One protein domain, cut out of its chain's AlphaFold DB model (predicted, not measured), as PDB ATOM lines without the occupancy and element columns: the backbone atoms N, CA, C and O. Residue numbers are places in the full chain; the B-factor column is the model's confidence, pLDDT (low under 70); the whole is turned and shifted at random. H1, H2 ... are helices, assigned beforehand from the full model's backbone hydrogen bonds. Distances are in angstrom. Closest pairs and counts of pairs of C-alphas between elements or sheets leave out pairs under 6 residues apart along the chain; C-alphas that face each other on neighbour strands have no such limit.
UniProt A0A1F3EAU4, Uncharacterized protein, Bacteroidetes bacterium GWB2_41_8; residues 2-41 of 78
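What this domain is: This is residues 2 to 41 of the 78 residues of an uncharacterized protein of Bacteroidetes bacterium GWB2_41_8 (UniProt A0A1F3EAU4). Two helices, H1 and then H2, form a wide, open U whose arms splay apart towards their free ends, with a tight link as its base and an empty space between the arms. H2 folds back beside H1 without reaching it. The printed part has 40 residues, with two named helices and no named strand, and its class is all helix. It is loose, with a radius of gyration of the C-alphas of 11.5 A, and flat, spanning 29 by 27 by 12 A.

How they stand to each other: H1, residues 6 to 20, and H2, residues 26 to 39, are apart, with no C-alpha of the one within 8 A of the other. The link from H1 to H2 is tight, with 5 residues. Residues 2 to 14, of which 6 to 14 belong to H1, stand free. Residues 30 to 41, of which 30 to 39 belong to H2, also stand free. In H1 and H2 every O i to N i+4 pair is within hydrogen-bond range.

Where its parts are: H1 begins at C-alpha 6, (62.061, 45.297, 11.203), and is 21.5 A long. H2 is 20.3 A long and ends at C-alpha 39, (42.319, 48.694, 9.679).

The domain as a whole: The two C-alphas farthest apart, those of Gln 21 and Asn 41, are 30.0 A apart. The printed part has no cut. Mean pLDDT of the printed part is 95.2; residue 2 is under 70.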
ATOM      1  N   SER A   2      56.009  35.401   7.325       63.34
ATOM      2  CA  SER A   2      55.482  36.738   7.009       63.34
ATOM      3  C   SER A   2      56.651  37.713   6.821       63.34
ATOM      4  O   SER A   2      57.532  37.755   7.681       63.34
ATOM      5  N   ASN A   3      56.689  38.458   5.712       79.88
ATOM      6  CA  ASN A   3      57.707  39.487   5.474       79.88
ATOM      7  C   ASN A   3      57.341  40.755   6.258       79.88
ATOM      8  O   ASN A   3      56.991  41.770   5.667       79.88
ATOM      9  N   LEU A   4      57.381  40.672   7.588       89.69
ATOM     10  CA  LEU A   4      57.283  41.852   8.443       89.69
ATOM     11  C   LEU A   4      58.560  42.683   8.303       89.69
ATOM     12  O   LEU A   4      59.671  42.135   8.288       89.69
ATOM     13  N   SER A   5      58.399  44.000   8.245       94.69
ATOM     14  CA  SER A   5      59.487  44.958   8.409       94.69
ATOM     15  C   SER A   5      60.139  44.813   9.786       94.69
ATOM     16  O   SER A   5      59.562  44.263  10.728       94.69
ATOM     17  N   GLU A   6      61.361  45.323   9.917       95.56
ATOM     18  CA  GLU A   6      62.061  45.297  11.203       95.56
ATOM     19  C   GLU A   6      61.303  46.083  12.279       95.56
ATOM     20  O   GLU A   6      61.175  45.625  13.414       95.56
ATOM     21  N   TYR A   7      60.707  47.212  11.890       95.94
ATOM     22  CA  TYR A   7      59.856  48.008  12.766       95.94
ATOM     23  C   TYR A   7      58.670  47.202  13.315       95.94
ATOM     24  O   TYR A   7      58.433  47.203  14.522       95.94
ATOM     25  N   GLU A   8      57.949  46.474  12.457       95.94
ATOM     26  CA  GLU A   8      56.798  45.664  12.881       95.94
ATOM     27  C   GLU A   8      57.210  44.557  13.854       95.94
ATOM     28  O   GLU A   8      56.534  44.339  14.859       95.94
ATOM     29  N   LYS A   9      58.339  43.883  13.605       96.25
ATOM     30  CA  LYS A   9      58.845  42.839  14.510       96.25
ATOM     31  C   LYS A   9      59.184  43.402  15.884       96.25
ATOM     32  O   LYS A   9      58.726  42.858  16.886       96.25
ATOM     33  N   LEU A  10      59.967  44.481  15.927       97.00
ATOM     34  CA  LEU A  10      60.383  45.107  17.182       97.00
ATOM     35  C   LEU A  10      59.174  45.618  17.970       97.00
ATOM     36  O   LEU A  10      59.086  45.390  19.173       97.00
ATOM     37  N   THR A  11      58.202  46.220  17.282       97.25
ATOM     38  CA  THR A  11      56.972  46.718  17.910       97.25
ATOM     39  C   THR A  11      56.142  45.584  18.511       97.25
ATOM     40  O   THR A  11      55.667  45.706  19.637       97.25
ATOM     41  N   LEU A  12      55.988  44.455  17.808       96.81
ATOM     42  CA  LEU A  12      55.262  43.292  18.333       96.81
ATOM     43  C   LEU A  12      55.963  42.665  19.546       96.81
ATOM     44  O   LEU A  12      55.290  42.231  20.480       96.81
ATOM     45  N   ILE A  13      57.300  42.630  19.545       97.31
ATOM     46  CA  ILE A  13      58.090  42.144  20.685       97.31
ATOM     47  C   ILE A  13      57.869  43.043  21.905       97.31
ATOM     48  O   ILE A  13      57.538  42.535  22.976       97.31
ATOM     49  N   GLU A  14      58.007  44.358  21.739       97.50
ATOM     50  CA  GLU A  14      57.821  45.326  22.826       97.50
ATOM     51  C   GLU A  14      56.389  45.286  23.371       97.50
ATOM     52  O   GLU A  14      56.173  45.237  24.584       97.50
ATOM     53  N   LEU A  15      55.395  45.215  22.481       97.38
ATOM     54  CA  LEU A  15      53.998  45.067  22.871       97.38
ATOM     55  C   LEU A  15      53.797  43.808  23.722       97.38
ATOM     56  O   LEU A  15      53.228  43.899  24.807       97.38
ATOM     57  N   GLY A  16      54.325  42.660  23.287       97.19
ATOM     58  CA  GLY A  16      54.261  41.412  24.048       97.19
ATOM     59  C   GLY A  16      54.887  41.525  25.441       97.19
ATOM     60  O   GLY A  16      54.286  41.083  26.419       97.19
ATOM     61  N   GLN A  17      56.050  42.174  25.560       97.94
ATOM     62  CA  GLN A  17      56.687  42.423  26.859       97.94
ATOM     63  C   GLN A  17      55.828  43.321  27.755       97.94
ATOM     64  O   GLN A  17      55.677  43.032  28.941       97.94
ATOM     65  N   SER A  18      55.225  44.373  27.198       97.69
ATOM     66  CA  SER A  18      54.354  45.276  27.958       97.69
ATOM     67  C   SER A  18      53.106  44.571  28.506       97.69
ATOM     68  O   SER A  18      52.681  44.865  29.621       97.69
ATOM     69  N   ILE A  19      52.557  43.605  27.759       97.19
ATOM     70  CA  ILE A  19      51.409  42.791  28.180       97.19
ATOM     71  C   ILE A  19      51.806  41.858  29.327       97.19
ATOM     72  O   ILE A  19      51.088  41.779  30.317       97.19
ATOM     73  N   VAL A  20      52.971  41.204  29.242       96.06
ATOM     74  CA  VAL A  20      53.496  40.332  30.316       96.06
ATOM     75  C   VAL A  20      53.789  41.110  31.605       96.06
ATOM     76  O   VAL A  20      53.742  40.545  32.690       96.06
ATOM     77  N   GLN A  21      54.087  42.404  31.499       97.00
ATOM     78  CA  GLN A  21      54.316  43.294  32.641       97.00
ATOM     79  C   GLN A  21      53.022  43.902  33.217       97.00
ATOM     80  O   GLN A  21      53.099  44.906  33.923       97.00
ATOM     81  N   ASP A  22      51.848  43.356  32.881       95.81
ATOM     82  CA  ASP A  22      50.528  43.821  33.338       95.81
ATOM     83  C   ASP A  22      50.237  45.304  33.030       95.81
ATOM     84  O   ASP A  22      49.433  45.959  33.697       95.81
ATOM     85  N   ARG A  23      50.865  45.868  31.984       96.88
ATOM     86  CA  ARG A  23      50.617  47.263  31.567       96.88
ATOM     87  C   ARG A  23      49.340  47.431  30.744       96.88
ATOM     88  O   ARG A  23      48.950  48.559  30.454       96.88
ATOM     89  N   TRP A  24      48.711  46.326  30.353       97.69
ATOM     90  CA  TRP A  24      47.488  46.302  29.562       97.69
ATOM     91  C   TRP A  24      46.374  45.627  30.343       97.69
ATOM     92  O   TRP A  24      46.534  44.519  30.848       97.69
ATOM     93  N   SER A  25      45.218  46.280  30.397       97.81
ATOM     94  CA  SER A  25      43.994  45.634  30.852       97.81
ATOM     95  C   SER A  25      43.426  44.741  29.749       97.81
ATOM     96  O   SER A  25      43.668  44.965  28.560       97.81
ATOM     97  N   ASN A  26      42.592  43.776  30.134       96.75
ATOM     98  CA  ASN A  26      41.854  42.953  29.174       96.75
ATOM     99  C   ASN A  26      41.020  43.806  28.207       96.75
ATOM    100  O   ASN A  26      40.988  43.513  27.019       96.75
ATOM    101  N   GLU A  27      40.408  44.890  28.695       98.25
ATOM    102  CA  GLU A  27      39.659  45.824  27.848       98.25
ATOM    103  C   GLU A  27      40.570  46.503  26.818       98.25
ATOM    104  O   GLU A  27      40.237  46.569  25.641       98.25
ATOM    105  N   GLY A  28      41.769  46.932  27.224       97.88
ATOM    106  CA  GLY A  28      42.746  47.500  26.295       97.88
ATOM    107  C   GLY A  28      43.160  46.511  25.201       97.88
ATOM    108  O   GLY A  28      43.299  46.897  24.042       97.88
ATOM    109  N   LEU A  29      43.309  45.228  25.544       97.31
ATOM    110  CA  LEU A  29      43.605  44.176  24.568       97.31
ATOM    111  C   LEU A  29      42.444  43.939  23.597       97.31
ATOM    112  O   LEU A  29      42.681  43.735  22.408       97.31
ATOM    113  N   VAL A  30      41.199  44.004  24.076       97.56
ATOM    114  CA  VAL A  30      40.011  43.943  23.211       97.56
ATOM    115  C   VAL A  30      40.008  45.124  22.238       97.56
ATOM    116  O   VAL A  30      39.922  44.910  21.031       97.56
ATOM    117  N   GLN A  31      40.222  46.346  22.727       98.12
ATOM    118  CA  GLN A  31      40.285  47.547  21.887       98.12
ATOM    119  C   GLN A  31      41.427  47.495  20.859       98.12
ATOM    120  O   GLN A  31      41.273  47.952  19.727       98.12
ATOM    121  N   LEU A  32      42.568  46.894  21.207       97.31
ATOM    122  CA  LEU A  32      43.663  46.660  20.264       97.31
ATOM    123  C   LEU A  32      43.240  45.725  19.117       97.31
ATOM    124  O   LEU A  32      43.573  45.985  17.958       97.31
ATOM    125  N   ILE A  33      42.504  44.652  19.426       96.06
ATOM    126  CA  ILE A  33      41.959  43.733  18.417       96.06
ATOM    127  C   ILE A  33      40.952  44.467  17.526       96.06
ATOM    128  O   ILE A  33      41.016  44.326  16.306       96.06
ATOM    129  N   GLU A  34      40.060  45.271  18.107       96.44
ATOM    130  CA  GLU A  34      39.079  46.065  17.356       96.44
ATOM    131  C   GLU A  34      39.755  47.087  16.434       96.44
ATOM    132  O   GLU A  34      39.395  47.190  15.261       96.44
ATOM    133  N   LEU A  35      40.791  47.777  16.918       96.75
ATOM    134  CA  LEU A  35      41.581  48.723  16.132       96.75
ATOM    135  C   LEU A  35      42.242  48.033  14.932       96.75
ATOM    136  O   LEU A  35      42.072  48.467  13.791       96.75
ATOM    137  N   ALA A  36      42.976  46.943  15.176       95.75
ATOM    138  CA  ALA A  36      43.637  46.182  14.119       95.75
ATOM    139  C   ALA A  36      42.618  45.598  13.128       95.75
ATOM    140  O   ALA A  36      42.813  45.673  11.913       95.75
ATOM    141  N   GLY A  37      41.506  45.061  13.636       95.12
ATOM    142  CA  GLY A  37      40.416  44.532  12.826       95.12
ATOM    143  C   GLY A  37      39.755  45.590  11.947       95.12
ATOM    144  O   GLY A  37      39.462  45.308  10.785       95.12
ATOM    145  N   GLY A  38      39.603  46.814  12.458       95.56
ATOM    146  CA  GLY A  38      39.122  47.968  11.704       95.56
ATOM    147  C   GLY A  38      40.041  48.328  10.536       95.56
ATOM    148  O   GLY A  38      39.572  48.436   9.408       95.56
ATOM    149  N   TYR A  39      41.356  48.425  10.762       95.12
ATOM    150  CA  TYR A  39      42.319  48.694   9.679       95.12
ATOM    151  C   TYR A  39      42.409  47.571   8.639       95.12
ATOM    152  O   TYR A  39      42.711  47.838   7.476       95.12
ATOM    153  N   LEU A  40      42.148  46.325   9.041       94.88
ATOM    154  CA  LEU A  40      42.091  45.157   8.159       94.88
ATOM    155  C   LEU A  40      40.745  45.008   7.422       94.88
ATOM    156  O   LEU A  40      40.620  44.139   6.555       94.88
ATOM    157  N   ASN A  41      39.742  45.828   7.760       94.56
ATOM    158  CA  ASN A  41      38.350  45.655   7.337       94.56
ATOM    159  C   ASN A  41      37.857  44.208   7.555       94.56
ATOM    160  O   ASN A  41      37.249  43.613   6.660       94.56
TER     161      ASN A  41